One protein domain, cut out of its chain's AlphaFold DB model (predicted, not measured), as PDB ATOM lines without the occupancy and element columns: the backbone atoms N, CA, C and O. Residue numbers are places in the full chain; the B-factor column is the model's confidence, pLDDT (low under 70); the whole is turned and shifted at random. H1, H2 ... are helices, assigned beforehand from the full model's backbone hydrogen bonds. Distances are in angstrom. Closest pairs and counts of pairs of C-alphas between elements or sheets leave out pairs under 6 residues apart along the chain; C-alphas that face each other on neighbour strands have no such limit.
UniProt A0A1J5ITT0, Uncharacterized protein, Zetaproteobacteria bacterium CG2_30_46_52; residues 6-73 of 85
ATOM      1  N   ARG A   6      36.967   4.816 -86.563       91.56
ATOM      2  CA  ARG A   6      37.727   5.483 -85.494       91.56
ATOM      3  C   ARG A   6      36.861   5.780 -84.273       91.56
ATOM      4  O   ARG A   6      37.327   5.581 -83.155       91.56
ATOM      5  N   ASP A   7      35.617   6.200 -84.485       92.19
ATOM      6  CA  ASP A   7      34.679   6.493 -83.397       92.19
ATOM      7  C   ASP A   7      34.306   5.212 -82.641       92.19
ATOM      8  O   ASP A   7      34.316   5.193 -81.412       92.19
ATOM      9  N   SER A   8      34.071   4.111 -83.364       93.81
ATOM     10  CA  SER A   8      33.806   2.802 -82.757       93.81
ATOM     11  C   SER A   8      34.977   2.312 -81.901       93.81
ATOM     12  O   SER A   8      34.761   1.830 -80.791       93.81
ATOM     13  N   ILE A   9      36.218   2.468 -82.380       96.38
ATOM     14  CA  ILE A   9      37.420   2.100 -81.615       96.38
ATOM     15  C   ILE A   9      37.541   2.959 -80.351       96.38
ATOM     16  O   ILE A   9      37.793   2.429 -79.273       96.38
ATOM     17  N   PHE A  10      37.329   4.272 -80.461       96.38
ATOM     18  CA  PHE A  10      37.393   5.179 -79.316       96.38
ATOM     19  C   PHE A  10      36.362   4.821 -78.237       96.38
ATOM     20  O   PHE A  10      36.706   4.714 -77.060       96.38
ATOM     21  N   ILE A  11      35.118   4.556 -78.645       96.75
ATOM     22  CA  ILE A  11      34.049   4.132 -77.734       96.75
ATOM     23  C   ILE A  11      34.400   2.795 -77.077       96.75
ATOM     24  O   ILE A  11      34.252   2.660 -75.863       96.75
ATOM     25  N   ALA A  12      34.907   1.826 -77.845       97.06
ATOM     26  CA  ALA A  12      35.315   0.532 -77.305       97.06
ATOM     27  C   ALA A  12      36.407   0.678 -76.232       97.06
ATOM     28  O   ALA A  12      36.300   0.073 -75.169       97.06
ATOM     29  N   VAL A  13      37.415   1.526 -76.461       97.88
ATOM     30  CA  VAL A  13      38.480   1.787 -75.480       97.88
ATOM     31  C   VAL A  13      37.926   2.428 -74.207       97.88
ATOM     32  O   VAL A  13      38.253   1.973 -73.112       97.88
ATOM     33  N   ILE A  14      37.055   3.437 -74.324       97.94
ATOM     34  CA  ILE A  14      36.417   4.059 -73.152       97.94
ATOM     35  C   ILE A  14      35.621   3.024 -72.361       97.94
ATOM     36  O   ILE A  14      35.766   2.947 -71.142       97.94
ATOM     37  N   LEU A  15      34.811   2.207 -73.040       97.94
ATOM     38  CA  LEU A  15      34.014   1.171 -72.390       97.94
ATOM     39  C   LEU A  15      34.896   0.160 -71.656       97.94
ATOM     40  O   LEU A  15      34.593  -0.179 -70.517       97.94
ATOM     41  N   ILE A  16      36.004  -0.272 -72.263       98.12
ATOM     42  CA  ILE A  16      36.960  -1.189 -71.629       98.12
ATOM     43  C   ILE A  16      37.569  -0.564 -70.370       98.12
ATOM     44  O   ILE A  16      37.636  -1.226 -69.334       98.12
ATOM     45  N   ILE A  17      37.986   0.706 -70.428       97.81
ATOM     46  CA  ILE A  17      38.565   1.411 -69.274       97.81
ATOM     47  C   ILE A  17      37.531   1.529 -68.151       97.81
ATOM     48  O   ILE A  17      37.814   1.148 -67.017       97.81
ATOM     49  N   VAL A  18      36.324   2.011 -68.462       97.12
ATOM     50  CA  VAL A  18      35.246   2.170 -67.476       97.12
ATOM     51  C   VAL A  18      34.883   0.824 -66.855       97.12
ATOM     52  O   VAL A  18      34.815   0.720 -65.633       97.12
ATOM     53  N   LEU A  19      34.716  -0.221 -67.669       97.31
ATOM     54  CA  LEU A  19      34.399  -1.563 -67.189       97.31
ATOM     55  C   LEU A  19      35.498  -2.094 -66.262       97.31
ATOM     56  O   LEU A  19      35.200  -2.620 -65.195       97.31
ATOM     57  N   THR A  20      36.766  -1.898 -66.630       96.69
ATOM     58  CA  THR A  20      37.912  -2.313 -65.809       96.69
ATOM     59  C   THR A  20      37.932  -1.587 -64.463       96.69
ATOM     60  O   THR A  20      38.151  -2.219 -63.432       96.69
ATOM     61  N   LEU A  21      37.663  -0.277 -64.443       94.94
ATOM     62  CA  LEU A  21      37.601   0.508 -63.206       94.94
ATOM     63  C   LEU A  21      36.438   0.081 -62.305       94.94
ATOM     64  O   LEU A  21      36.619  -0.022 -61.096       94.94
ATOM     65  N   VAL A  22      35.263  -0.190 -62.882       92.56
ATOM     66  CA  VAL A  22      34.078  -0.630 -62.130       92.56
ATOM     67  C   VAL A  22      34.291  -2.023 -61.540       92.56
ATOM     68  O   VAL A  22      34.033  -2.224 -60.358       92.56
ATOM     69  N   LEU A  23      34.803  -2.972 -62.328       93.44
ATOM     70  CA  LEU A  23      35.062  -4.339 -61.860       93.44
ATOM     71  C   LEU A  23      36.252  -4.422 -60.891       93.44
ATOM     72  O   LEU A  23      36.302  -5.321 -60.057       93.44
ATOM     73  N   GLY A  24      37.214  -3.502 -60.998       90.06
ATOM     74  CA  GLY A  24      38.369  -3.409 -60.102       90.06
ATOM     75  C   GLY A  24      38.122  -2.597 -58.827       90.06
ATOM     76  O   GLY A  24      38.973  -2.598 -57.933       90.06
ATOM     77  N   ALA A  25      36.991  -1.892 -58.725       86.38
ATOM     78  CA  ALA A  25      36.650  -1.117 -57.544       86.38
ATOM     79  C   ALA A  25      36.453  -2.049 -56.341       86.38
ATOM     80  O   ALA A  25      35.699  -3.017 -56.393       86.38
ATOM     81  N   LYS A  26      37.146  -1.754 -55.238       79.69
ATOM     82  CA  LYS A  26      37.002  -2.483 -53.974       79.69
ATOM     83  C   LYS A  26      36.082  -1.731 -53.022       79.69
ATOM     84  O   LYS A  26      36.033  -0.500 -53.044       79.69
ATOM     85  N   GLU A  27      35.424  -2.488 -52.150       73.44
ATOM     86  CA  GLU A  27      34.669  -1.947 -51.022       73.44
ATOM     87  C   GLU A  27      35.546  -1.023 -50.167       73.44
ATOM     88  O   GLU A  27      36.730  -1.288 -49.920       73.44
ATOM     89  N   ARG A  28      34.957   0.086 -49.714       70.44
ATOM     90  CA  ARG A  28      35.633   1.050 -48.840       70.44
ATOM     91  C   ARG A  28      35.861   0.394 -47.476       70.44
ATOM     92  O   ARG A  28      34.912   0.035 -46.793       70.44
ATOM     93  N   THR A  29      37.116   0.276 -47.049       81.75
ATOM     94  CA  THR A  29      37.481  -0.290 -45.733       81.75
ATOM     95  C   THR A  29      37.549   0.757 -44.618       81.75
ATOM     96  O   THR A  29      37.872   0.450 -43.470       81.75
ATOM     97  N   THR A  30      37.279   2.017 -44.946       87.56
ATOM     98  CA  THR A  30      37.344   3.143 -44.019       87.56
ATOM     99  C   THR A  30      36.138   3.179 -43.091       87.56
ATOM    100  O   THR A  30      35.003   2.917 -43.482       87.56
ATOM    101  N   LYS A  31      36.378   3.543 -41.828       90.44
ATOM    102  CA  LYS A  31      35.313   3.689 -40.830       90.44
ATOM    103  C   LYS A  31      34.497   4.956 -41.088       90.44
ATOM    104  O   LYS A  31      35.063   5.984 -41.453       90.44
ATOM    105  N   ALA A  32      33.187   4.905 -40.870       94.00
ATOM    106  CA  ALA A  32      32.357   6.108 -40.866       94.00
ATOM    107  C   ALA A  32      32.726   7.021 -39.685       94.00
ATOM    108  O   ALA A  32      33.157   6.532 -38.637       94.00
ATOM    109  N   VAL A  33      32.558   8.333 -39.859       94.62
ATOM    110  CA  VAL A  33      32.662   9.276 -38.739       94.62
ATOM    111  C   VAL A  33      31.428   9.114 -37.838       94.62
ATOM    112  O   VAL A  33      30.330   8.936 -38.372       94.62
ATOM    113  N   PRO A  34      31.575   9.140 -36.499       94.94
ATOM    114  CA  PRO A  34      30.439   9.039 -35.586       94.94
ATOM    115  C   PRO A  34      29.377  10.118 -35.836       94.94
ATOM    116  O   PRO A  34      29.704  11.278 -36.073       94.94
ATOM    117  N   ASP A  35      28.096   9.752 -35.740       95.06
ATOM    118  CA  ASP A  35      26.975  10.694 -35.887       95.06
ATOM    119  C   ASP A  35      26.583  11.344 -34.546       95.06
ATOM    120  O   ASP A  35      25.429  11.303 -34.117       95.06
ATOM    121  N   ASP A  36      27.549  11.954 -33.858       95.12
ATOM    122  CA  ASP A  36      27.346  12.592 -32.551       95.12
ATOM    123  C   ASP A  36      27.428  14.127 -32.597       95.12
ATOM    124  O   ASP A  36      27.770  14.735 -33.612       95.12
ATOM    125  N   ALA A  37      27.068  14.765 -31.480       94.62
ATOM    126  CA  ALA A  37      27.014  16.221 -31.369       94.62
ATOM    127  C   ALA A  37      28.365  16.900 -31.648       94.62
ATOM    128  O   ALA A  37      28.378  18.009 -32.181       94.62
ATOM    129  N   THR A  38      29.478  16.237 -31.329       94.81
ATOM    130  CA  THR A  38      30.828  16.757 -31.548       94.81
ATOM    131  C   THR A  38      31.161  16.728 -33.034       94.81
ATOM    132  O   THR A  38      31.425  17.765 -33.638       94.81
ATOM    133  N   HIS A  39      31.084  15.552 -33.659       95.88
ATOM    134  CA  HIS A  39      31.480  15.362 -35.054       95.88
ATOM    135  C   HIS A  39      30.562  16.099 -36.035       95.88
ATOM    136  O   HIS A  39      31.013  16.529 -37.097       95.88
ATOM    137  N   LYS A  40      29.292  16.320 -35.670       95.25
ATOM    138  CA  LYS A  40      28.352  17.128 -36.462       95.25
ATOM    139  C   LYS A  40      28.779  18.590 -36.601       95.25
ATOM    140  O   LYS A  40      28.430  19.202 -37.605       95.25
ATOM    141  N   GLN A  41      29.530  19.133 -35.641       93.75
ATOM    142  CA  GLN A  41      29.908  20.554 -35.582       93.75
ATOM    143  C   GLN A  41      31.344  20.839 -36.042       93.75
ATOM    144  O   GLN A  41      31.725  21.998 -36.179       93.75
ATOM    145  N   VAL A  42      32.160  19.811 -36.278       92.19
ATOM    146  CA  VAL A  42      33.560  19.974 -36.691       92.19
ATOM    147  C   VAL A  42      33.635  20.181 -38.201       92.19
ATOM    148  O   VAL A  42      33.332  19.276 -38.973       92.19
ATOM    149  N   THR A  43      34.037  21.374 -38.635       90.12
ATOM    150  CA  THR A  43      33.949  21.788 -40.049       90.12
ATOM    151  C   THR A  43      35.299  22.050 -40.714       90.12
ATOM    152  O   THR A  43      35.366  22.134 -41.941       90.12
ATOM    153  N   SER A  44      36.376  22.142 -39.929       91.56
ATOM    154  CA  SER A  44      37.737  22.383 -40.409       91.56
ATOM    155  C   SER A  44      38.656  21.199 -40.132       91.56
ATOM    156  O   SER A  44      38.449  20.408 -39.207       91.56
ATOM    157  N   ARG A  45      39.722  21.094 -40.930       91.69
ATOM    158  CA  ARG A  45      40.770  20.089 -40.728       91.69
ATOM    159  C   ARG A  45      41.405  20.255 -39.353       91.69
ATOM    160  O   ARG A  45      41.629  19.268 -38.669       91.69
ATOM    161  N   GLU A  46      41.698  21.484 -38.962       92.62
ATOM    162  CA  GLU A  46      42.367  21.817 -37.708       92.62
ATOM    163  C   GLU A  46      41.535  21.336 -36.514       92.62
ATOM    164  O   GLU A  46      42.082  20.736 -35.592       92.62
ATOM    165  N   ALA A  47      40.211  21.503 -36.580       93.38
ATOM    166  CA  ALA A  47      39.292  21.005 -35.566       93.38
ATOM    167  C   ALA A  47      39.209  19.466 -35.547       93.38
ATOM    168  O   ALA A  47      39.153  18.880 -34.473       93.38
ATOM    169  N   CYS A  48      39.289  18.777 -36.693       93.62
ATOM    170  CA  CYS A  48      39.449  17.312 -36.691       93.62
ATOM    171  C   CYS A  48      40.771  16.895 -36.023       93.62
ATOM    172  O   CYS A  48      40.835  15.938 -35.247       93.62
ATOM    173  N   MET A  49      41.850  17.612 -36.341       94.31
ATOM    174  CA  MET A  49      43.201  17.283 -35.898       94.31
ATOM    175  C   MET A  49      43.453  17.596 -34.422       94.31
ATOM    176  O   MET A  49      44.421  17.071 -33.884       94.31
ATOM    177  N   SER A  50      42.588  18.350 -33.734       95.62
ATOM    178  CA  SER A  50      42.724  18.561 -32.283       95.62
ATOM    179  C   SER A  50      42.625  17.256 -31.485       95.62
ATOM    180  O   SER A  50      43.215  17.147 -30.415       95.62
ATOM    181  N   CYS A  51      41.901  16.260 -32.011       95.75
ATOM    182  CA  CYS A  51      41.766  14.933 -31.405       95.75
ATOM    183  C   CYS A  51      42.448  13.828 -32.224       95.75
ATOM    184  O   CYS A  51      42.860  12.826 -31.644       95.75
ATOM    185  N   HIS A  52      42.576  14.001 -33.545       95.00
ATOM    186  CA  HIS A  52      43.114  12.990 -34.466       95.00
ATOM    187  C   HIS A  52      44.565  13.236 -34.926       95.00
ATOM    188  O   HIS A  52      45.023  12.596 -35.880       95.00
ATOM    189  N   SER A  53      45.297  14.156 -34.288       93.56
ATOM    190  CA  SER A  53      46.752  14.307 -34.461       93.56
ATOM    191  C   SER A  53      47.525  13.100 -33.933       93.56
ATOM    192  O   SER A  53      46.951  12.222 -33.300       93.56
ATOM    193  N   ALA A  54      48.835  13.043 -34.196       92.44
ATOM    194  CA  ALA A  54      49.686  11.960 -33.702       92.44
ATOM    195  C   ALA A  54      49.709  11.895 -32.162       92.44
ATOM    196  O   ALA A  54      49.781  10.809 -31.594       92.44
ATOM    197  N   GLU A  55      49.582  13.046 -31.505       93.50
ATOM    198  CA  GLU A  55      49.546  13.214 -30.050       93.50
ATOM    199  C   GLU A  55      48.117  13.383 -29.498       93.50
ATOM    200  O   GLU A  55      47.934  13.653 -28.312       93.50
ATOM    201  N   GLY A  56      47.099  13.281 -30.358       93.31
ATOM    202  CA  GLY A  56      45.700  13.492 -29.998       93.31
ATOM    203  C   GLY A  56      45.101  12.334 -29.194       93.31
ATOM    204  O   GLY A  56      45.706  11.281 -29.019       93.31
ATOM    205  N   ILE A  57      43.866  12.518 -28.721       95.62
ATOM    206  CA  ILE A  57      43.141  11.514 -27.916       95.62
ATOM    207  C   ILE A  57      42.786  10.269 -28.750       95.62
ATOM    208  O   ILE A  57      42.774   9.148 -28.244       95.62
ATOM    209  N   HIS A  58      42.515  10.456 -30.042       94.12
ATOM    210  CA  HIS A  58      42.196   9.392 -30.988       94.12
ATOM    211  C   HIS A  58      43.078   9.514 -32.231       94.12
ATOM    212  O   HIS A  58      42.582   9.858 -33.306       94.12
ATOM    213  N   PRO A  59      44.387   9.248 -32.114       94.31
ATOM    214  CA  PRO A  59      45.321   9.491 -33.198       94.31
ATOM    215  C   PRO A  59      44.990   8.637 -34.422       94.31
ATOM    216  O   PRO A  59      44.455   7.528 -34.323       94.31
ATOM    217  N   GLN A  60      45.326   9.159 -35.600       93.19
ATOM    218  CA  GLN A  60      45.241   8.378 -36.831       93.19
ATOM    219  C   GLN A  60      46.125   7.122 -36.731       93.19
ATOM    220  O   GLN A  60      47.228   7.186 -36.184       93.19
ATOM    221  N   PRO A  61      45.673   5.975 -37.270       90.00
ATOM    222  CA  PRO A  61      46.454   4.748 -37.223       90.00
ATOM    223  C   PRO A  61      47.751   4.881 -38.028       90.00
ATOM    224  O   PRO A  61      47.835   5.631 -39.006       90.00
ATOM    225  N   MET A  62      48.755   4.090 -37.652       88.69
ATOM    226  CA  MET A  62      50.007   4.000 -38.400       88.69
ATOM    227  C   MET A  62      49.726   3.587 -39.853       88.69
ATOM    228  O   MET A  62      49.018   2.614 -40.104       88.69
ATOM    229  N   GLY A  63      50.264   4.344 -40.813       86.69
ATOM    230  CA  GLY A  63      50.014   4.130 -42.243       86.69
ATOM    231  C   GLY A  63      48.793   4.866 -42.805       86.69
ATOM    232  O   GLY A  63      48.507   4.718 -43.993       86.69
ATOM    233  N   HIS A  64      48.092   5.683 -42.007       89.81
ATOM    234  CA  HIS A  64      47.043   6.553 -42.535       89.81
ATOM    235  C   HIS A  64      47.616   7.515 -43.600       89.81
ATOM    236  O   HIS A  64      48.635   8.173 -43.351       89.81
ATOM    237  N   PRO A  65      46.987   7.634 -44.788       87.25
ATOM    238  CA  PRO A  65      47.439   8.557 -45.822       87.25
ATOM    239  C   PRO A  65      47.458  10.005 -45.318       87.25
ATOM    240  O   PRO A  65      46.554  10.436 -44.603       87.25
ATOM    241  N   LYS A  66      48.444  10.803 -45.745       82.75
ATOM    242  CA  LYS A  66      48.489  12.250 -45.461       82.75
ATOM    243  C   LYS A  66      47.478  13.010 -46.332       82.75
ATOM    244  O   LYS A  66      47.852  13.793 -47.199       82.75
ATOM    245  N   ALA A  67      46.193  12.735 -46.132       78.38
ATOM    246  CA  ALA A  67      45.096  13.367 -46.851       78.38
ATOM    247  C   ALA A  67      44.659  14.666 -46.160       78.38
ATOM    248  O   ALA A  67      44.660  14.767 -44.931       78.38
ATOM    249  N   ASN A  68      44.246  15.653 -46.961       84.12
ATOM    250  CA  ASN A  68      43.666  16.907 -46.468       84.12
ATOM    251  C   ASN A  68      42.136  16.909 -46.445       84.12
ATOM    252  O   ASN A  68      41.539  17.766 -45.805       84.12
ATOM    253  N   GLN A  69      41.508  15.930 -47.096       88.56
ATOM    254  CA  GLN A  69      40.061  15.828 -47.224       88.56
ATOM    255  C   GLN A  69      39.581  14.519 -46.590       88.56
ATOM    256  O   GLN A  69      39.494  13.489 -47.254       88.56
ATOM    257  N   CYS A  70      39.279  14.557 -45.291       91.25
ATOM    258  CA  CYS A  70      38.905  13.382 -44.494       91.25
ATOM    259  C   CYS A  70      37.712  12.622 -45.104       91.25
ATOM    260  O   CYS A  70      37.727  11.395 -45.227       91.25
ATOM    261  N   PHE A  71      36.703  13.364 -45.567       91.38
ATOM    262  CA  PHE A  71      35.469  12.798 -46.110       91.38
ATOM    263  C   PHE A  71      35.574  12.253 -47.539       91.38
ATOM    264  O   PHE A  71      34.602  11.707 -48.051       91.38
ATOM    265  N   GLN A  72      36.744  12.327 -48.187       90.25
ATOM    266  CA  GLN A  72      36.961  11.565 -49.424       90.25
ATOM    267  C   GLN A  72      36.852  10.062 -49.181       90.25
ATOM    268  O   GLN A  72      36.466   9.321 -50.088       90.25
ATOM    269  N   CYS A  73      37.223   9.613 -47.978       90.31
ATOM    270  CA  CYS A  73      37.225   8.208 -47.599       90.31
ATOM    271  C   CYS A  73      36.300   7.906 -46.421       90.31
ATOM    272  O   CYS A  73      35.689   6.843 -46.404       90.31
TER     273      CYS A  73
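This is residues 6 to 73 of the 85 residues of an uncharacterized protein of Zetaproteobacteria bacterium CG2_30_46_52 (UniProt A0A1J5ITT0). One long helix, H1, sticks out as a free arm from a small head, where two short helices, H2 and H3, sit among loops. The 68 printed residues hold three named helices, H1, H2, H3 in chain order, and no named strand; the class is all helix, though named elements hold 32 residues, under half. The whole is extended, with a radius of gyration of the C-alphas of 18.9 A and spans of 57 by 25 by 19 A; the arm makes the length.

Find C-alpha 6 at (37.727, 5.483, -85.494); from there H1, residues 6 to 24, runs 26.9 A. H2 is residues 37 to 41, 6.7 A; H3, residues 45 to 52, runs 9.8 A to C-alpha 52 at (43.114, 12.990, -34.466).

H1 is apart from H2 and H3. H2 and H3 are only just apart, closest 8.4 A. Every O i to N i+4 pair is within hydrogen-bond range in H1, 3 of 4 in H3, and 0 of 1 in H2, where 1 of 2 O i to N i+3 pairs is.

Residues 6 to 27 stand free; the other 46 span 28 by 26 by 16 A. The link H1 to H2 is long. The printed part has no cut, and no printed residue is under 70.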